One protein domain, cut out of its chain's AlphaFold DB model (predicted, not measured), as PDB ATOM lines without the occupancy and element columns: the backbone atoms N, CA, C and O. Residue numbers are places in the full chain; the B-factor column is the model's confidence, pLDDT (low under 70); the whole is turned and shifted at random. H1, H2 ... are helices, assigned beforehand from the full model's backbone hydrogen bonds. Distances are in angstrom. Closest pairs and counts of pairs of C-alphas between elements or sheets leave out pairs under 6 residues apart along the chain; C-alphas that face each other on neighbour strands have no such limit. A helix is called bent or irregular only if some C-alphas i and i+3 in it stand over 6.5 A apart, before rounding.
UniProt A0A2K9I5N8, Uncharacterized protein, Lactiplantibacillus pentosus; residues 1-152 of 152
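What this domain is: This is residues 1 to 152 of the 152 residues of an uncharacterized protein of Lactiplantibacillus pentosus (UniProt A0A2K9I5N8). Four long helices run back and forth along one axis in an open, curved row rather than a closed bundle: H1 and H4 side by side, then H3, then H2, with H1 apart from H2 where the curve is open. Helix H2 folds back tightly into H3, and a long link leads from H3 to H4 at the other end. The printed part has 152 residues, with named helices H1, H2, H3 and H4 in that order and no named strand; its class is all helix. It is only just loose, close to compact, with a radius of gyration of the C-alphas of 18.0 A, and elongated, spanning 55 by 28 by 28 A.

How they stand to each other: Start with H1, residues 2 to 35, and look across to H4, residues 124 to 151. They touch, their closest C-alphas being those of Phe 15 and Ser 133, 4.8 A apart. They run opposite ways at a shallow tilt of 33 degrees, only just short of steep. Next find H2, residues 44 to 78; H1 and H2 are apart. H2 and H3, residues 81 to 111, form a helical hairpin with 54 pairs of C-alphas within 8 A. Its closest C-alphas are those of Ala 64 and Gly 91, 4.2 A apart, and the two helices run opposite ways at a shallow tilt of 14 degrees. H3 and H4 form a second helical hairpin, at a shallow tilt of 28 degrees. Look there at Ser 89 and Gly 145, their closest C-alphas, 4.8 A apart. H1 and H3 are apart, and so are H2 and H4. In H1, H3 and H4 every O i to N i+4 pair is within hydrogen-bond range; in H2, 29 of 31 are.

Where its parts are: Find C-alpha 2 at (156.668, 191.804, 100.626); from there H1 runs 48.9 A to C-alpha 35. H2 begins at C-alpha 44, at (127.509, 175.205, 65.866), and measures 50.5 A to C-alpha 78. It is irregular: C-alphas 45 and 48 are 7.8 A apart. H3 measures 44.8 A from C-alpha 81 to C-alpha 111. H4 measures 40.0 A and ends at C-alpha 151, at (150.054, 199.157, 100.133).

The domain as a whole: The C-alphas of Gly 37 and Leu 152 are the two farthest apart, 55.4 A, while those of Met 1 and Leu 152 are 11.5 A apart. The printed part has no cut. The link from H1 to H2 is short, from H2 to H3 tight, and from H3 to H4 long, residues 112 to 123. The mean pLDDT of the printed part is 75.6; 36 residues are under 70, among them residues 32 to 45 and 113 to 123.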
ATOM      1  N   MET A   1     154.453 192.366 104.336       66.69
ATOM      2  CA  MET A   1     153.775 192.668 103.055       66.69
ATOM      3  C   MET A   1     154.522 192.055 101.880       66.69
ATOM      4  O   MET A   1     153.934 191.229 101.199       66.69
ATOM      5  N   THR A   2     155.814 192.351 101.704       71.19
ATOM      6  CA  THR A   2     156.668 191.804 100.626       71.19
ATOM      7  C   THR A   2     156.612 190.279 100.502       71.19
ATOM      8  O   THR A   2     156.219 189.786  99.457       71.19
ATOM      9  N   PHE A   3     156.817 189.535 101.597       78.38
ATOM     10  CA  PHE A   3     156.712 188.065 101.588       78.38
ATOM     11  C   PHE A   3     155.370 187.535 101.043       78.38
ATOM     12  O   PHE A   3     155.340 186.541 100.322       78.38
ATOM     13  N   PHE A   4     154.250 188.193 101.365       78.12
ATOM     14  CA  PHE A   4     152.928 187.778 100.881       78.12
ATOM     15  C   PHE A   4     152.745 188.079  99.392       78.12
ATOM     16  O   PHE A   4     152.159 187.266  98.680       78.12
ATOM     17  N   ILE A   5     153.262 189.219  98.924       77.94
ATOM     18  CA  ILE A   5     153.255 189.607  97.509       77.94
ATOM     19  C   ILE A   5     154.113 188.627  96.697       77.94
ATOM     20  O   ILE A   5     153.634 188.081  95.704       77.94
ATOM     21  N   ASP A   6     155.322 188.318  97.168       78.31
ATOM     22  CA  ASP A   6     156.243 187.378  96.521       78.31
ATOM     23  C   ASP A   6     155.656 185.959  96.461       78.31
ATOM     24  O   ASP A   6     155.710 185.291  95.425       78.31
ATOM     25  N   LEU A   7     155.022 185.507  97.549       84.69
ATOM     26  CA  LEU A   7     154.338 184.215  97.599       84.69
ATOM     27  C   LEU A   7     153.158 184.152  96.615       84.69
ATOM     28  O   LEU A   7     152.986 183.153  95.914       84.69
ATOM     29  N   LEU A   8     152.345 185.212  96.543       84.94
ATOM     30  CA  LEU A   8     151.223 185.308  95.607       84.94
ATOM     31  C   LEU A   8     151.693 185.341  94.150       84.94
ATOM     32  O   LEU A   8     151.086 184.676  93.308       84.94
ATOM     33  N   LEU A   9     152.784 186.048  93.855       82.88
ATOM     34  CA  LEU A   9     153.415 186.058  92.536       82.88
ATOM     35  C   LEU A   9     153.904 184.660  92.150       82.88
ATOM     36  O   LEU A   9     153.576 184.163  91.067       82.88
ATOM     37  N   LEU A  10     154.600 183.968  93.054       86.62
ATOM     38  CA  LEU A  10     155.050 182.596  92.823       86.62
ATOM     39  C   LEU A  10     153.867 181.654  92.535       86.62
ATOM     40  O   LEU A  10     153.911 180.858  91.592       86.62
ATOM     41  N   LEU A  11     152.776 181.783  93.300       87.00
ATOM     42  CA  LEU A  11     151.543 181.022  93.089       87.00
ATOM     43  C   LEU A  11     150.884 181.349  91.743       87.00
ATOM     44  O   LEU A  11     150.525 180.419  91.015       87.00
ATOM     45  N   THR A  12     150.766 182.629  91.363       84.94
ATOM     46  CA  THR A  12     150.247 183.001  90.031       84.94
ATOM     47  C   THR A  12     151.066 182.366  88.921       84.94
ATOM     48  O   THR A  12     150.491 181.819  87.981       84.94
ATOM     49  N   LEU A  13     152.395 182.382  89.041       86.50
ATOM     50  CA  LEU A  13     153.301 181.841  88.040       86.50
ATOM     51  C   LEU A  13     153.157 180.318  87.930       86.50
ATOM     52  O   LEU A  13     153.053 179.781  86.825       86.50
ATOM     53  N   PHE A  14     153.039 179.623  89.065       87.88
ATOM     54  CA  PHE A  14     152.763 178.188  89.100       87.88
ATOM     55  C   PHE A  14     151.435 177.837  88.411       87.88
ATOM     56  O   PHE A  14     151.390 176.958  87.538       87.88
ATOM     57  N   PHE A  15     150.349 178.542  88.742       85.50
ATOM     58  CA  PHE A  15     149.055 178.301  88.103       85.50
ATOM     59  C   PHE A  15     149.073 178.656  86.611       85.50
ATOM     60  O   PHE A  15     148.492 177.920  85.807       85.50
ATOM     61  N   LEU A  16     149.780 179.720  86.217       84.00
ATOM     62  CA  LEU A  16     149.949 180.120  84.822       84.00
ATOM     63  C   LEU A  16     150.678 179.041  84.016       84.00
ATOM     64  O   LEU A  16     150.205 178.653  82.946       84.00
ATOM     65  N   ILE A  17     151.778 178.494  84.542       85.88
ATOM     66  CA  ILE A  17     152.512 177.388  83.911       85.88
ATOM     67  C   ILE A  17     151.604 176.166  83.759       85.88
ATOM     68  O   ILE A  17     151.527 175.583  82.675       85.88
ATOM     69  N   SER A  18     150.863 175.801  84.808       84.44
ATOM     70  CA  SER A  18     149.915 174.680  84.767       84.44
ATOM     71  C   SER A  18     148.811 174.892  83.715       84.44
ATOM     72  O   SER A  18     148.471 173.987  82.939       84.44
ATOM     73  N   TYR A  19     148.279 176.113  83.618       85.38
ATOM     74  CA  TYR A  19     147.305 176.497  82.597       85.38
ATOM     75  C   TYR A  19     147.891 176.429  81.173       85.38
ATOM     76  O   TYR A  19     147.270 175.864  80.265       85.38
ATOM     77  N   LEU A  20     149.102 176.947  80.958       83.88
ATOM     78  CA  LEU A  20     149.774 176.906  79.656       83.88
ATOM     79  C   LEU A  20     150.104 175.473  79.240       83.88
ATOM     80  O   LEU A  20     149.891 175.106  78.082       83.88
ATOM     81  N   TYR A  21     150.564 174.643  80.177       83.75
ATOM     82  CA  TYR A  21     150.862 173.235  79.939       83.75
ATOM     83  C   TYR A  21     149.618 172.470  79.471       83.75
ATOM     84  O   TYR A  21     149.635 171.824  78.416       83.75
ATOM     85  N   THR A  22     148.510 172.593  80.207       81.94
ATOM     86  CA  THR A  22     147.237 171.943  79.850       81.94
ATOM     87  C   THR A  22     146.698 172.449  78.509       81.94
ATOM     88  O   THR A  22     146.295 171.650  77.661       81.94
ATOM     89  N   THR A  23     146.789 173.755  78.247       79.38
ATOM     90  CA  THR A  23     146.342 174.370  76.986       79.38
ATOM     91  C   THR A  23     147.202 173.961  75.785       79.38
ATOM     92  O   THR A  23     146.676 173.709  74.697       79.38
ATOM     93  N   LYS A  24     148.527 173.847  75.950       83.06
ATOM     94  CA  LYS A  24     149.445 173.376  74.896       83.06
ATOM     95  C   LYS A  24     149.158 171.920  74.530       83.06
ATOM     96  O   LYS A  24     149.148 171.576  73.348       83.06
ATOM     97  N   LYS A  25     148.875 171.081  75.529       79.69
ATOM     98  CA  LYS A  25     148.490 169.678  75.327       79.69
ATOM     99  C   LYS A  25     147.159 169.553  74.573       79.69
ATOM    100  O   LYS A  25     147.064 168.758  73.642       79.69
ATOM    101  N   GLU A  26     146.172 170.383  74.912       74.25
ATOM    102  CA  GLU A  26     144.881 170.461  74.213       74.25
ATOM    103  C   GLU A  26     145.042 170.900  72.746       74.25
ATOM    104  O   GLU A  26     144.484 170.268  71.849       74.25
ATOM    105  N   LYS A  27     145.857 171.933  72.479       76.75
ATOM    106  CA  LYS A  27     146.154 172.378  71.107       76.75
ATOM    107  C   LYS A  27     146.771 171.265  70.264       76.75
ATOM    108  O   LYS A  27     146.297 171.046  69.158       76.75
ATOM    109  N   ARG A  28     147.766 170.539  70.789       77.19
ATOM    110  CA  ARG A  28     148.401 169.415  70.074       77.19
ATOM    111  C   ARG A  28     147.391 168.333  69.692       77.19
ATOM    112  O   ARG A  28     147.364 167.936  68.535       77.19
ATOM    113  N   LYS A  29     146.520 167.931  70.628       71.69
ATOM    114  CA  LYS A  29     145.432 166.974  70.352       71.69
ATOM    115  C   LYS A  29     144.477 167.491  69.272       71.69
ATOM    116  O   LYS A  29     144.037 166.735  68.418       71.69
ATOM    117  N   LYS A  30     144.147 168.785  69.290       69.62
ATOM    118  CA  LYS A  30     143.271 169.378  68.274       69.62
ATOM    119  C   LYS A  30     143.923 169.399  66.890       69.62
ATOM    120  O   LYS A  30     143.250 169.067  65.921       69.62
ATOM    121  N   THR A  31     145.198 169.770  66.803       70.06
ATOM    122  CA  THR A  31     145.946 169.781  65.539       70.06
ATOM    123  C   THR A  31     146.030 168.382  64.938       70.06
ATOM    124  O   THR A  31     145.655 168.220  63.784       70.06
ATOM    125  N   SER A  32     146.369 167.362  65.736       67.00
ATOM    126  CA  SER A  32     146.437 165.979  65.244       67.00
ATOM    127  C   SER A  32     145.095 165.471  64.704       67.00
ATOM    128  O   SER A  32     145.056 164.674  63.781       67.00
ATOM    129  N   ILE A  33     143.969 165.937  65.253       62.97
ATOM    130  CA  ILE A  33     142.625 165.524  64.811       62.97
ATOM    131  C   ILE A  33     142.217 166.220  63.506       62.97
ATOM    132  O   ILE A  33     141.568 165.603  62.663       62.97
ATOM    133  N   ILE A  34     142.636 167.475  63.320       62.22
ATOM    134  CA  ILE A  34     142.449 168.214  62.063       62.22
ATOM    135  C   ILE A  34     143.314 167.603  60.952       62.22
ATOM    136  O   ILE A  34     142.818 167.415  59.846       62.22
ATOM    137  N   GLU A  35     144.567 167.245  61.253       63.66
ATOM    138  CA  GLU A  35     145.469 166.539  60.326       63.66
ATOM    139  C   GLU A  35     144.916 165.164  59.914       63.66
ATOM    140  O   GLU A  35     145.080 164.750  58.773       63.66
ATOM    141  N   LEU A  36     144.170 164.496  60.802       64.94
ATOM    142  CA  LEU A  36     143.441 163.249  60.522       64.94
ATOM    143  C   LEU A  36     142.114 163.454  59.754       64.94
ATOM    144  O   LEU A  36     141.306 162.528  59.665       64.94
ATOM    145  N   GLY A  37     141.844 164.654  59.227       52.97
ATOM    146  CA  GLY A  37     140.670 164.947  58.396       52.97
ATOM    147  C   GLY A  37     139.340 165.049  59.151       52.97
ATOM    148  O   GLY A  37     138.286 165.189  58.530       52.97
ATOM    149  N   ARG A  38     139.346 165.014  60.492       54.50
ATOM    150  CA  ARG A  38     138.134 165.172  61.310       54.50
ATOM    151  C   ARG A  38     137.965 166.639  61.686       54.50
ATOM    152  O   ARG A  38     138.583 167.131  62.628       54.50
ATOM    153  N   LEU A  39     137.133 167.359  60.933       51.38
ATOM    154  CA  LEU A  39     136.804 168.761  61.200       51.38
ATOM    155  C   LEU A  39     135.993 168.879  62.496       51.38
ATOM    156  O   LEU A  39     134.850 168.424  62.558       51.38
ATOM    157  N   PRO A  40     136.526 169.531  63.538       52.28
ATOM    158  CA  PRO A  40     135.794 169.640  64.776       52.28
ATOM    159  C   PRO A  40     134.787 170.786  64.655       52.28
ATOM    160  O   PRO A  40     135.147 171.963  64.753       52.28
ATOM    161  N   ILE A  41     133.511 170.444  64.443       54.47
ATOM    162  CA  ILE A  41     132.383 171.385  64.499       54.47
ATOM    163  C   ILE A  41     132.216 171.818  65.960       54.47
ATOM    164  O   ILE A  41     131.400 171.308  66.716       54.47
ATOM    165  N   LEU A  42     133.067 172.740  66.400       56.16
ATOM    166  CA  LEU A  42     133.265 173.005  67.825       56.16
ATOM    167  C   LEU A  42     132.177 173.864  68.462       56.16
ATOM    168  O   LEU A  42     132.086 173.898  69.686       56.16
ATOM    169  N   TYR A  43     131.389 174.597  67.671       56.06
ATOM    170  CA  TYR A  43     130.561 175.667  68.234       56.06
ATOM    171  C   TYR A  43     129.163 175.846  67.619       56.06
ATOM    172  O   TYR A  43     128.362 176.570  68.216       56.06
ATOM    173  N   GLY A  44     128.843 175.193  66.493       63.19
ATOM    174  CA  GLY A  44     127.509 175.205  65.866       63.19
ATOM    175  C   GLY A  44     126.810 176.577  65.882       63.19
ATOM    176  O   GLY A  44     127.426 177.613  65.626       63.19
ATOM    177  N   LYS A  45     125.530 176.602  66.286       68.94
ATOM    178  CA  LYS A  45     124.684 177.812  66.437       68.94
ATOM    179  C   LYS A  45     125.228 178.853  67.437       68.94
ATOM    180  O   LYS A  45     124.788 179.999  67.447       68.94
ATOM    181  N   HIS A  46     126.184 178.488  68.291       72.19
ATOM    182  CA  HIS A  46     126.723 179.351  69.348       72.19
ATOM    183  C   HIS A  46     128.108 179.931  69.038       72.19
ATOM    184  O   HIS A  46     128.674 180.628  69.882       72.19
ATOM    185  N   TYR A  47     128.629 179.711  67.824       70.31
ATOM    186  CA  TYR A  47     129.923 180.222  67.363       70.31
ATOM    187  C   TYR A  47     130.129 181.715  67.651       70.31
ATOM    188  O   TYR A  47     131.134 182.090  68.255       70.31
ATOM    189  N   ARG A  48     129.138 182.562  67.337       75.19
ATOM    190  CA  ARG A  48     129.212 184.015  67.584       75.19
ATOM    191  C   ARG A  48     129.396 184.361  69.067       75.19
ATOM    192  O   ARG A  48     130.142 185.279  69.393       75.19
ATOM    193  N   THR A  49     128.758 183.626  69.980       76.56
ATOM    194  CA  THR A  49     128.913 183.839  71.431       76.56
ATOM    195  C   THR A  49     130.331 183.491  71.886       76.56
ATOM    196  O   THR A  49     130.954 184.254  72.620       76.56
ATOM    197  N   PHE A  50     130.882 182.378  71.397       73.50
ATOM    198  CA  PHE A  50     132.254 181.976  71.712       73.50
ATOM    199  C   PHE A  50     133.304 182.910  71.112       73.50
ATOM    200  O   PHE A  50     134.329 183.160  71.746       73.50
ATOM    201  N   GLN A  51     133.033 183.466  69.932       78.56
ATOM    202  CA  GLN A  51     133.878 184.478  69.311       78.56
ATOM    203  C   GLN A  51     133.892 185.773  70.135       78.56
ATOM    204  O   GLN A  51     134.967 186.327  70.353       78.56
ATOM    205  N   LYS A  52     132.739 186.208  70.672       81.94
ATOM    206  CA  LYS A  52     132.661 187.353  71.598       81.94
ATOM    207  C   LYS A  52     133.491 187.121  72.862       81.94
ATOM    208  O   LYS A  52     134.322 187.964  73.180       81.94
ATOM    209  N   PHE A  53     133.347 185.973  73.533       81.94
ATOM    210  CA  PHE A  53     134.170 185.657  74.712       81.94
ATOM    211  C   PHE A  53     135.664 185.656  74.394       81.94
ATOM    212  O   PHE A  53     136.463 186.184  75.161       81.94
ATOM    213  N   ASN A  54     136.049 185.102  73.242       80.25
ATOM    214  CA  ASN A  54     137.447 185.102  72.835       80.25
ATOM    215  C   ASN A  54     137.959 186.519  72.530       80.25
ATOM    216  O   ASN A  54     139.092 186.829  72.877       80.25
ATOM    217  N   LYS A  55     137.125 187.382  71.930       84.19
ATOM    218  CA  LYS A  55     137.458 188.789  71.680       84.19
ATOM    219  C   LYS A  55     137.675 189.546  72.991       84.19
ATOM    220  O   LYS A  55     138.693 190.212  73.119       84.19
ATOM    221  N   PHE A  56     136.778 189.395  73.970       82.31
ATOM    222  CA  PHE A  56     136.949 190.013  75.290       82.31
ATOM    223  C   PHE A  56     138.204 189.505  75.993       82.31
ATOM    224  O   PHE A  56     138.999 190.309  76.461       82.31
ATOM    225  N   ARG A  57     138.439 188.189  75.993       84.94
ATOM    226  CA  ARG A  57     139.660 187.610  76.568       84.94
ATOM    227  C   ARG A  57     140.930 188.195  75.947       84.94
ATOM    228  O   ARG A  57     141.853 188.526  76.676       84.94
ATOM    229  N   LEU A  58     140.983 188.312  74.619       83.62
ATOM    230  CA  LEU A  58     142.139 188.887  73.923       83.62
ATOM    231  C   LEU A  58     142.307 190.375  74.227       83.62
ATOM    232  O   LEU A  58     143.429 190.818  74.419       83.62
ATOM    233  N   LEU A  59     141.207 191.125  74.301       87.44
ATOM    234  CA  LEU A  59     141.230 192.550  74.616       87.44
ATOM    235  C   LEU A  59     141.766 192.794  76.032       87.44
ATOM    236  O   LEU A  59     142.691 193.578  76.204       87.44
ATOM    237  N   PHE A  60     141.259 192.065  77.027       84.25
ATOM    238  CA  PHE A  60     141.762 192.154  78.398       84.25
ATOM    239  C   PHE A  60     143.189 191.604  78.539       84.25
ATOM    240  O   PHE A  60     143.999 192.182  79.253       84.25
ATOM    241  N   GLY A  61     143.549 190.554  77.796       78.25
ATOM    242  CA  GLY A  61     144.935 190.079  77.738       78.25
ATOM    243  C   GLY A  61     145.898 191.109  77.135       78.25
ATOM    244  O   GLY A  61     147.013 191.263  77.622       78.25
ATOM    245  N   ALA A  62     145.466 191.846  76.109       82.19
ATOM    246  CA  ALA A  62     146.250 192.925  75.514       82.19
ATOM    247  C   ALA A  62     146.390 194.117  76.468       82.19
ATOM    248  O   ALA A  62     147.485 194.649  76.607       82.19
ATOM    249  N   LEU A  63     145.315 194.491  77.171       82.44
ATOM    250  CA  LEU A  63     145.363 195.525  78.209       82.44
ATOM    251  C   LEU A  63     146.345 195.162  79.328       82.44
ATOM    252  O   LEU A  63     147.123 196.014  79.739       82.44
ATOM    253  N   ALA A  64     146.372 193.899  79.762       82.75
ATOM    254  CA  ALA A  64     147.344 193.431  80.746       82.75
ATOM    255  C   ALA A  64     148.793 193.582  80.254       82.75
ATOM    256  O   ALA A  64     149.640 194.086  80.985       82.75
ATOM    257  N   LEU A  65     149.068 193.182  79.008       80.69
ATOM    258  CA  LEU A  65     150.390 193.320  78.386       80.69
ATOM    259  C   LEU A  65     150.824 194.782  78.269       80.69
ATOM    260  O   LEU A  65     151.952 195.110  78.621       80.69
ATOM    261  N   ILE A  66     149.933 195.658  77.802       83.38
ATOM    262  CA  ILE A  66     150.211 197.092  77.672       83.38
ATOM    263  C   ILE A  66     150.502 197.695  79.047       83.38
ATOM    264  O   ILE A  66     151.520 198.359  79.205       83.38
ATOM    265  N   SER A  67     149.664 197.407  80.045       82.44
ATOM    266  CA  SER A  67     149.838 197.920  81.407       82.44
ATOM    267  C   SER A  67     151.178 197.499  82.008       82.44
ATOM    268  O   SER A  67     151.914 198.331  82.522       82.44
ATOM    269  N   LEU A  68     151.544 196.225  81.848       78.88
ATOM    270  CA  LEU A  68     152.809 195.685  82.342       78.88
ATOM    271  C   LEU A  68     154.018 196.285  81.601       78.88
ATOM    272  O   LEU A  68     155.059 196.526  82.201       78.88
ATOM    273  N   THR A  69     153.874 196.582  80.308       80.62
ATOM    274  CA  THR A  69     154.928 197.240  79.516       80.62
ATOM    275  C   THR A  69     155.140 198.687  79.963       80.62
ATOM    276  O   THR A  69     156.283 199.118  80.095       80.62
ATOM    277  N   ILE A  70     154.053 199.422  80.228       79.69
ATOM    278  CA  ILE A  70     154.112 200.797  80.741       79.69
ATOM    279  C   ILE A  70     154.733 200.802  82.141       79.69
ATOM    280  O   ILE A  70     155.665 201.563  82.365       79.69
ATOM    281  N   GLY A  71     154.303 199.911  83.039       75.06
ATOM    282  CA  GLY A  71     154.856 199.822  84.393       75.06
ATOM    283  C   GLY A  71     156.353 199.520  84.420       75.06
ATOM    284  O   GLY A  71     157.116 200.189  85.114       75.06
ATOM    285  N   ILE A  72     156.808 198.560  83.608       78.00
ATOM    286  CA  ILE A  72     158.241 198.263  83.473       78.00
ATOM    287  C   ILE A  72     159.002 199.483  82.941       78.00
ATOM    288  O   ILE A  72     160.093 199.786  83.425       78.00
ATOM    289  N   TYR A  73     158.441 200.186  81.956       78.62
ATOM    290  CA  TYR A  73     159.066 201.376  81.390       78.62
ATOM    291  C   TYR A  73     159.225 202.488  82.435       78.62
ATOM    292  O   TYR A  73     160.338 202.977  82.631       78.62
ATOM    293  N   THR A  74     158.156 202.839  83.152       75.62
ATOM    294  CA  THR A  74     158.178 203.914  84.156       75.62
ATOM    295  C   THR A  74     159.096 203.571  85.330       75.62
ATOM    296  O   THR A  74     159.837 204.426  85.815       75.62
ATOM    297  N   ALA A  75     159.149 202.301  85.743       73.81
ATOM    298  CA  ALA A  75     160.041 201.852  86.809       73.81
ATOM    299  C   ALA A  75     161.528 201.891  86.421       73.81
ATOM    300  O   ALA A  75     162.367 202.278  87.235       73.81
ATOM    301  N   ILE A  76     161.872 201.489  85.191       77.62
ATOM    302  CA  ILE A  76     163.271 201.409  84.739       77.62
ATOM    303  C   ILE A  76     163.802 202.779  84.305       77.62
ATOM    304  O   ILE A  76     164.926 203.136  84.661       77.62
ATOM    305  N   PHE A  77     163.023 203.535  83.528       79.88
ATOM    306  CA  PHE A  77     163.495 204.766  82.887       79.88
ATOM    307  C   PHE A  77     163.173 206.024  83.691       79.88
ATOM    308  O   PHE A  77     164.030 206.896  83.811       79.88
ATOM    309  N   GLU A  78     161.978 206.108  84.273       75.81
ATOM    310  CA  GLU A  78     161.526 207.300  85.005       75.81
ATOM    311  C   GLU A  78     161.763 207.182  86.520       75.81
ATOM    312  O   GLU A  78     161.671 208.174  87.240       75.81
ATOM    313  N   ARG A  79     162.125 205.981  87.006       76.75
ATOM    314  CA  ARG A  79     162.248 205.630  88.436       76.75
ATOM    315  C   ARG A  79     160.995 205.995  89.246       76.75
ATOM    316  O   ARG A  79     161.081 206.198  90.458       76.75
ATOM    317  N   ASP A  80     159.838 206.055  88.588       71.81
ATOM    318  CA  ASP A  80     158.559 206.341  89.227       71.81
ATOM    319  C   ASP A  80     157.870 205.033  89.633       71.81
ATOM    320  O   ASP A  80     157.137 204.388  88.875       71.81
ATOM    321  N   PHE A  81     158.130 204.638  90.877       68.56
ATOM    322  CA  PHE A  81     157.550 203.444  91.485       68.56
ATOM    323  C   PHE A  81     156.068 203.614  91.859       68.56
ATOM    324  O   PHE A  81     155.387 202.615  92.096       68.56
ATOM    325  N   SER A  82     155.547 204.845  91.886       68.44
ATOM    326  CA  SER A  82     154.130 205.099  92.168       68.44
ATOM    327  C   SER A  82     153.259 204.769  90.953       68.44
ATOM    328  O   SER A  82     152.252 204.065  91.077       68.44
ATOM    329  N   MET A  83     153.711 205.155  89.753       69.50
ATOM    330  CA  MET A  83     153.081 204.743  88.495       69.50
ATOM    331  C   MET A  83     153.158 203.229  88.282       69.50
ATOM    332  O   MET A  83     152.187 202.638  87.802       69.50
ATOM    333  N   LEU A  84     154.257 202.586  88.698       68.88
ATOM    334  CA  LEU A  84     154.405 201.130  88.629       68.88
ATOM    335  C   LEU A  84     153.257 200.418  89.365       68.88
ATOM    336  O   LEU A  84     152.555 199.614  88.755       68.88
ATOM    337  N   GLY A  85     152.978 200.771  90.624       69.25
ATOM    338  CA  GLY A  85     151.913 200.112  91.393       69.25
ATOM    339  C   GLY A  85     150.501 200.328  90.827       69.25
ATOM    340  O   GLY A  85     149.665 199.417  90.864       69.25
ATOM    341  N   PHE A  86     150.235 201.489  90.220       73.38
ATOM    342  CA  PHE A  86     148.975 201.745  89.513       73.38
ATOM    343  C   PHE A  86     148.840 200.885  88.246       73.38
ATOM    344  O   PHE A  86     147.804 200.252  88.015       73.38
ATOM    345  N   THR A  87     149.902 200.799  87.440       80.12
ATOM    346  CA  THR A  87     149.920 199.965  86.227       80.12
ATOM    347  C   THR A  87     149.884 198.466  86.530       80.12
ATOM    348  O   THR A  87     149.236 197.713  85.798       80.12
ATOM    349  N   ASP A  88     150.477 198.018  87.633       74.00
ATOM    350  CA  ASP A  88     150.390 196.631  88.088       74.00
ATOM    351  C   ASP A  88     148.960 196.283  88.506       74.00
ATOM    352  O   ASP A  88     148.425 195.253  88.093       74.00
ATOM    353  N   SER A  89     148.285 197.180  89.229       77.94
ATOM    354  CA  SER A  89     146.877 197.012  89.618       77.94
ATOM    355  C   SER A  89     145.963 196.855  88.395       77.94
ATOM    356  O   SER A  89     145.150 195.925  88.328       77.94
ATOM    357  N   ILE A  90     146.132 197.714  87.381       80.62
ATOM    358  CA  ILE A  90     145.404 197.617  86.105       80.62
ATOM    359  C   ILE A  90     145.755 196.313  85.378       80.62
ATOM    360  O   ILE A  90     144.864 195.636  84.855       80.62
ATOM    361  N   GLY A  91     147.034 195.930  85.374       80.62
ATOM    362  CA  GLY A  91     147.520 194.693  84.770       80.62
ATOM    363  C   GLY A  91     146.886 193.450  85.396       80.62
ATOM    364  O   GLY A  91     146.350 192.598  84.680       80.62
ATOM    365  N   PHE A  92     146.861 193.366  86.728       80.38
ATOM    366  CA  PHE A  92     146.240 192.267  87.465       80.38
ATOM    367  C   PHE A  92     144.728 192.210  87.256       80.38
ATOM    368  O   PHE A  92     144.177 191.122  87.063       80.38
ATOM    369  N   PHE A  93     144.051 193.359  87.223       82.50
ATOM    370  CA  PHE A  93     142.618 193.420  86.951       82.50
ATOM    371  C   PHE A  93     142.292 192.959  85.523       82.50
ATOM    372  O   PHE A  93     141.374 192.164  85.304       82.50
ATOM    373  N   ALA A  94     143.084 193.385  84.540       83.69
ATOM    374  CA  ALA A  94     142.934 192.956  83.156       83.69
ATOM    375  C   ALA A  94     143.188 191.442  82.995       83.69
ATOM    376  O   ALA A  94     142.409 190.753  82.328       83.69
ATOM    377  N   LEU A  95     144.202 190.883  83.668       81.44
ATOM    378  CA  LEU A  95     144.423 189.432  83.713       81.44
ATOM    379  C   LEU A  95     143.236 188.697  84.342       81.44
ATOM    380  O   LEU A  95     142.737 187.734  83.754       81.44
ATOM    381  N   PHE A  96     142.737 189.172  85.485       83.94
ATOM    382  CA  PHE A  96     141.559 188.608  86.142       83.94
ATOM    383  C   PHE A  96     140.367 188.520  85.179       83.94
ATOM    384  O   PHE A  96     139.777 187.450  85.016       83.94
ATOM    385  N   PHE A  97     140.055 189.604  84.460       82.56
ATOM    386  CA  PHE A  97     138.962 189.612  83.483       82.56
ATOM    387  C   PHE A  97     139.208 188.682  82.292       82.56
ATOM    388  O   PHE A  97     138.275 188.015  81.830       82.56
ATOM    389  N   ALA A  98     140.444 188.581  81.800       82.81
ATOM    390  CA  ALA A  98     140.782 187.656  80.723       82.81
ATOM    391  C   ALA A  98     140.521 186.193  81.132       82.81
ATOM    392  O   ALA A  98     139.868 185.443  80.394       82.81
ATOM    393  N   PHE A  99     140.957 185.800  82.331       82.00
ATOM    394  CA  PHE A  99     140.739 184.455  82.865       82.00
ATOM    395  C   PHE A  99     139.275 184.201  83.247       82.00
ATOM    396  O   PHE A  99     138.754 183.110  83.000       82.00
ATOM    397  N   PHE A 100     138.562 185.215  83.732       82.69
ATOM    398  CA  PHE A 100     137.126 185.135  83.988       82.69
ATOM    399  C   PHE A 100     136.318 184.882  82.704       82.69
ATOM    400  O   PHE A 100     135.440 184.016  82.675       82.69
ATOM    401  N   MET A 101     136.652 185.558  81.600       84.19
ATOM    402  CA  MET A 101     136.022 185.305  80.294       84.19
ATOM    403  C   MET A 101     136.276 183.878  79.794       84.19
ATOM    404  O   MET A 101     135.408 183.262  79.165       84.19
ATOM    405  N   GLU A 102     137.446 183.315  80.091       82.44
ATOM    406  CA  GLU A 102     137.742 181.918  79.785       82.44
ATOM    407  C   GLU A 102     136.943 180.933  80.647       82.44
ATOM    408  O   GLU A 102     136.462 179.911  80.145       82.44
ATOM    409  N   LEU A 103     136.733 181.262  81.920       84.31
ATOM    410  CA  LEU A 103     135.883 180.486  82.812       84.31
ATOM    411  C   LEU A 103     134.425 180.475  82.329       84.31
ATOM    412  O   LEU A 103     133.831 179.402  82.191       84.31
ATOM    413  N   LEU A 104     133.873 181.644  81.989       82.00
ATOM    414  CA  LEU A 104     132.519 181.778  81.438       82.00
ATOM    415  C   LEU A 104     132.350 180.975  80.148       82.00
ATOM    416  O   LEU A 104     131.326 180.310  79.948       82.00
ATOM    417  N   LYS A 105     133.369 180.977  79.282       80.88
ATOM    418  CA  LYS A 105     133.395 180.135  78.085       80.88
ATOM    419  C   LYS A 105     133.268 178.652  78.450       80.88
ATOM    420  O   LYS A 105     132.405 177.974  77.887       80.88
ATOM    421  N   ASN A 106     134.075 178.155  79.388       76.00
ATOM    422  CA  ASN A 106     134.058 176.748  79.806       76.00
ATOM    423  C   ASN A 106     132.725 176.343  80.454       76.00
ATOM    424  O   ASN A 106     132.182 175.285  80.128       76.00
ATOM    425  N   GLN A 107     132.148 177.196  81.303       80.00
ATOM    426  CA  GLN A 107     130.825 176.960  81.889       80.00
ATOM    427  C   GLN A 107     129.721 176.941  80.824       80.00
ATOM    428  O   GLN A 107     128.838 176.083  80.848       80.00
ATOM    429  N   THR A 108     129.783 177.847  79.844       75.44
ATOM    430  CA  THR A 108     128.802 177.909  78.747       75.44
ATOM    431  C   THR A 108     128.838 176.645  77.887       75.44
ATOM    432  O   THR A 108     127.788 176.153  77.477       75.44
ATOM    433  N   ILE A 109     130.030 176.093  77.639       73.00
ATOM    434  CA  ILE A 109     130.213 174.813  76.936       73.00
ATOM    435  C   ILE A 109     129.524 173.670  77.692       73.00
ATOM    436  O   ILE A 109     128.801 172.884  77.079       73.00
ATOM    437  N   GLN A 110     129.714 173.601  79.015       72.94
ATOM    438  CA  GLN A 110     129.094 172.578  79.864       72.94
ATOM    439  C   GLN A 110     127.566 172.716  79.904       72.94
ATOM    440  O   GLN A 110     126.863 171.744  79.635       72.94
ATOM    441  N   ARG A 111     127.040 173.926  80.162       76.31
ATOM    442  CA  ARG A 111     125.587 174.193  80.208       76.31
ATOM    443  C   ARG A 111     124.885 173.838  78.904       76.31
ATOM    444  O   ARG A 111     123.803 173.265  78.924       76.31
ATOM    445  N   LYS A 112     125.500 174.171  77.770       73.31
ATOM    446  CA  LYS A 112     124.922 173.916  76.444       73.31
ATOM    447  C   LYS A 112     125.152 172.489  75.945       73.31
ATOM    448  O   LYS A 112     124.819 172.210  74.799       73.31
ATOM    449  N   LYS A 113     125.728 171.608  76.781       65.38
ATOM    450  CA  LYS A 113     126.067 170.211  76.459       65.38
ATOM    451  C   LYS A 113     126.758 170.081  75.097       65.38
ATOM    452  O   LYS A 113     126.486 169.145  74.352       65.38
ATOM    453  N   ILE A 114     127.627 171.038  74.755       63.06
ATOM    454  CA  ILE A 114     128.326 171.014  73.469       63.06
ATOM    455  C   ILE A 114     129.236 169.793  73.487       63.06
ATOM    456  O   ILE A 114     130.193 169.727  74.265       63.06
ATOM    457  N   GLN A 115     128.889 168.804  72.670       57.84
ATOM    458  CA  GLN A 115     129.665 167.588  72.546       57.84
ATOM    459  C   GLN A 115     130.843 167.874  71.623       57.84
ATOM    460  O   GLN A 115     130.682 168.237  70.460       57.84
ATOM    461  N   TYR A 116     132.040 167.746  72.179       59.94
ATOM    462  CA  TYR A 116     133.243 167.611  71.376       59.94
ATOM    463  C   TYR A 116     133.211 166.235  70.723       59.94
ATOM    464  O   TYR A 116     132.723 165.284  71.342       59.94
ATOM    465  N   ASP A 117     133.763 166.131  69.513       57.28
ATOM    466  CA  ASP A 117     134.076 164.835  68.910       57.28
ATOM    467  C   ASP A 117     134.745 163.943  69.971       57.28
ATOM    468  O   ASP A 117     135.559 164.416  70.772       57.28
ATOM    469  N   HIS A 118     134.380 162.664  70.022       58.94
ATOM    470  CA  HIS A 118     134.924 161.713  70.985       58.94
ATOM    471  C   HIS A 118     136.462 161.664  70.932       58.94
ATOM    472  O   HIS A 118     137.097 161.480  71.970       58.94
ATOM    473  N   ALA A 119     137.058 161.924  69.762       57.03
ATOM    474  CA  ALA A 119     138.506 162.053  69.589       57.03
ATOM    475  C   ALA A 119     139.108 163.273  70.323       57.03
ATOM    476  O   ALA A 119     140.268 163.250  70.726       57.03
ATOM    477  N   LEU A 120     138.319 164.332  70.537       56.12
ATOM    478  CA  LEU A 120     138.689 165.570  71.234       56.12
ATOM    479  C   LEU A 120     138.382 165.542  72.738       56.12
ATOM    480  O   LEU A 120     138.563 166.565  73.407       56.12
ATOM    481  N   LYS A 121     137.917 164.414  73.300       60.62
ATOM    482  CA  LYS A 121     137.664 164.313  74.743       60.62
ATOM    483  C   LYS A 121     138.974 164.465  75.522       60.62
ATOM    484  O   LYS A 121     139.802 163.566  75.631       60.62
ATOM    485  N   ILE A 122     139.140 165.651  76.092       63.91
ATOM    486  CA  ILE A 122     140.107 165.938  77.150       63.91
ATOM    487  C   ILE A 122     139.693 165.114  78.373       63.91
ATOM    488  O   ILE A 122     138.506 165.061  78.697       63.91
ATOM    489  N   THR A 123     140.649 164.472  79.045       68.75
ATOM    490  CA  THR A 123     140.360 163.694  80.257       68.75
ATOM    491  C   THR A 123     139.793 164.600  81.351       68.75
ATOM    492  O   THR A 123     140.207 165.754  81.487       68.75
ATOM    493  N   ASP A 124     138.881 164.085  82.179       70.12
ATOM    494  CA  ASP A 124     138.266 164.876  83.259       70.12
ATOM    495  C   ASP A 124     139.310 165.450  84.230       70.12
ATOM    496  O   ASP A 124     139.163 166.573  84.716       70.12
ATOM    497  N   LYS A 125     140.433 164.743  84.414       73.81
ATOM    498  CA  LYS A 125     141.606 165.227  85.157       73.81
ATOM    499  C   LYS A 125     142.217 166.493  84.539       73.81
ATOM    500  O   LYS A 125     142.501 167.447  85.254       73.81
ATOM    501  N   GLU A 126     142.400 166.532  83.217       73.31
ATOM    502  CA  GLU A 126     142.950 167.697  82.503       73.31
ATOM    503  C   GLU A 126     141.981 168.891  82.553       73.31
ATOM    504  O   GLU A 126     142.405 170.024  82.791       73.31
ATOM    505  N   LYS A 127     140.673 168.637  82.415       73.50
ATOM    506  CA  LYS A 127     139.619 169.653  82.571       73.50
ATOM    507  C   LYS A 127     139.610 170.261  83.973       73.50
ATOM    508  O   LYS A 127     139.532 171.485  84.116       73.50
ATOM    509  N   ARG A 128     139.706 169.413  85.003       76.88
ATOM    510  CA  ARG A 128     139.760 169.830  86.406       76.88
ATOM    511  C   ARG A 128     141.015 170.653  86.683       76.88
ATOM    512  O   ARG A 128     140.889 171.737  87.237       76.88
ATOM    513  N   ASN A 129     142.184 170.212  86.216       78.69
ATOM    514  CA  ASN A 129     143.432 170.958  86.381       78.69
ATOM    515  C   ASN A 129     143.370 172.336  85.718       78.69
ATOM    516  O   ASN A 129     143.690 173.323  86.362       78.69
ATOM    517  N   LYS A 130     142.885 172.431  84.472       79.69
ATOM    518  CA  LYS A 130     142.727 173.723  83.786       79.69
ATOM    519  C   LYS A 130     141.797 174.663  84.553       79.69
ATOM    520  O   LYS A 130     142.080 175.847  84.679       79.69
ATOM    521  N   THR A 131     140.700 174.124  85.078       81.12
ATOM    522  CA  THR A 131     139.723 174.890  85.859       81.12
ATOM    523  C   THR A 131     140.324 175.387  87.174       81.12
ATOM    524  O   THR A 131     140.202 176.569  87.476       81.12
ATOM    525  N   ILE A 132     141.030 174.523  87.911       82.44
ATOM    526  CA  ILE A 132     141.754 174.893  89.139       82.44
ATOM    527  C   ILE A 132     142.794 175.972  88.839       82.44
ATOM    528  O   ILE A 132     142.856 176.954  89.567       82.44
ATOM    529  N   SER A 133     143.557 175.840  87.752       81.38
ATOM    530  CA  SER A 133     144.547 176.846  87.368       81.38
ATOM    531  C   SER A 133     143.906 178.193  87.041       81.38
ATOM    532  O   SER A 133     144.402 179.214  87.492       81.38
ATOM    533  N   ILE A 134     142.779 178.218  86.319       81.56
ATOM    534  CA  ILE A 134     142.051 179.466  86.030       81.56
ATOM    535  C   ILE A 134     141.550 180.113  87.329       81.56
ATOM    536  O   ILE A 134     141.756 181.306  87.525       81.56
ATOM    537  N   TYR A 135     140.934 179.341  88.231       81.75
ATOM    538  CA  TYR A 135     140.477 179.868  89.521       81.75
ATOM    539  C   TYR A 135     141.633 180.358  90.394       81.75
ATOM    540  O   TYR A 135     141.515 181.417  91.001       81.75
ATOM    541  N   GLY A 136     142.746 179.621  90.424       80.69
ATOM    542  CA  GLY A 136     143.956 179.998  91.149       80.69
ATOM    543  C   GLY A 136     144.535 181.314  90.639       80.69
ATOM    544  O   GLY A 136     144.786 182.212  91.434       80.69
ATOM    545  N   ILE A 137     144.650 181.482  89.316       84.75
ATOM    546  CA  ILE A 137     145.115 182.744  88.718       84.75
ATOM    547  C   ILE A 137     144.151 183.883  89.047       84.75
ATOM    548  O   ILE A 137     144.597 184.931  89.495       84.75
ATOM    549  N   CYS A 138     142.838 183.686  88.890       81.88
ATOM    550  CA  CYS A 138     141.859 184.718  89.232       81.88
ATOM    551  C   CYS A 138     141.955 185.138  90.706       81.88
ATOM    552  O   CYS A 138     141.998 186.330  90.996       81.88
ATOM    553  N   ALA A 139     142.008 184.178  91.631       84.06
ATOM    554  CA  ALA A 139     142.097 184.465  93.059       84.06
ATOM    555  C   ALA A 139     143.386 185.222  93.400       84.06
ATOM    556  O   ALA A 139     143.340 186.236  94.091       84.06
ATOM    557  N   CYS A 140     144.527 184.774  92.873       85.06
ATOM    558  CA  CYS A 140     145.801 185.419  93.148       85.06
ATOM    559  C   CYS A 140     145.910 186.805  92.489       85.06
ATOM    560  O   CYS A 140     146.369 187.729  93.148       85.06
ATOM    561  N   CYS A 141     145.441 186.998  91.250       81.38
ATOM    562  CA  CYS A 141     145.412 188.321  90.612       81.38
ATOM    563  C   CYS A 141     144.483 189.298  91.347       81.38
ATOM    564  O   CYS A 141     144.828 190.464  91.503       81.38
ATOM    565  N   PHE A 142     143.327 188.834  91.832       80.50
ATOM    566  CA  PHE A 142     142.414 189.666  92.618       80.50
ATOM    567  C   PHE A 142     143.042 190.094  93.952       80.50
ATOM    568  O   PHE A 142     143.012 191.272  94.297       80.50
ATOM    569  N   LEU A 143     143.672 189.158  94.671       82.94
ATOM    570  CA  LEU A 143     144.379 189.451  95.921       82.94
ATOM    571  C   LEU A 143     145.596 190.361  95.706       82.94
ATOM    572  O   LEU A 143     145.805 191.270  96.500       82.94
ATOM    573  N   LEU A 144     146.367 190.155  94.632       81.38
ATOM    574  CA  LEU A 144     147.486 191.029  94.263       81.38
ATOM    575  C   LEU A 144     147.007 192.444  93.939       81.38
ATOM    576  O   LEU A 144     147.615 193.396  94.415       81.38
ATOM    577  N   GLY A 145     145.899 192.592  93.208       73.81
ATOM    578  CA  GLY A 145     145.285 193.894  92.932       73.81
ATOM    579  C   GLY A 145     144.817 194.621  94.198       73.81
ATOM    580  O   GLY A 145     145.034 195.818  94.336       73.81
ATOM    581  N   ILE A 146     144.226 193.903  95.161       78.06
ATOM    582  CA  ILE A 146     143.852 194.492  96.459       78.06
ATOM    583  C   ILE A 146     145.098 194.903  97.239       78.06
ATOM    584  O   ILE A 146     145.160 196.021  97.738       78.06
ATOM    585  N   LEU A 147     146.087 194.013  97.348       76.69
ATOM    586  CA  LEU A 147     147.296 194.286  98.119       76.69
ATOM    587  C   LEU A 147     148.038 195.494  97.556       76.69
ATOM    588  O   LEU A 147     148.274 196.425  98.312       76.69
ATOM    589  N   THR A 148     148.296 195.518  96.248       71.38
ATOM    590  CA  THR A 148     148.944 196.651  95.564       71.38
ATOM    591  C   THR A 148     148.192 197.963  95.773       71.38
ATOM    592  O   THR A 148     148.832 198.961  96.083       71.38
ATOM    593  N   PHE A 149     146.857 197.954  95.715       66.50
ATOM    594  CA  PHE A 149     146.036 199.132  96.009       66.50
ATOM    595  C   PHE A 149     146.103 199.577  97.479       66.50
ATOM    596  O   PHE A 149     146.070 200.767  97.758       66.50
ATOM    597  N   THR A 150     146.173 198.640  98.428       67.75
ATOM    598  CA  THR A 150     146.204 198.956  99.871       67.75
ATOM    599  C   THR A 150     147.592 199.283 100.422       67.75
ATOM    600  O   THR A 150     147.690 199.810 101.527       67.75
ATOM    601  N   THR A 151     148.663 198.913  99.714       63.47
ATOM    602  CA  THR A 151     150.054 199.157 100.133       63.47
ATOM    603  C   THR A 151     150.671 200.420  99.532       63.47
ATOM    604  O   THR A 151     151.807 200.735  99.886       63.47
ATOM    605  N   LEU A 152     149.962 201.089  98.618       53.38
ATOM    606  CA  LEU A 152     150.315 202.385  98.031       53.38
ATOM    607  C   LEU A 152     149.653 203.518  98.824       53.38
ATOM    608  O   LEU A 152     150.304 204.574  98.966       53.38
TER     609      LEU A 152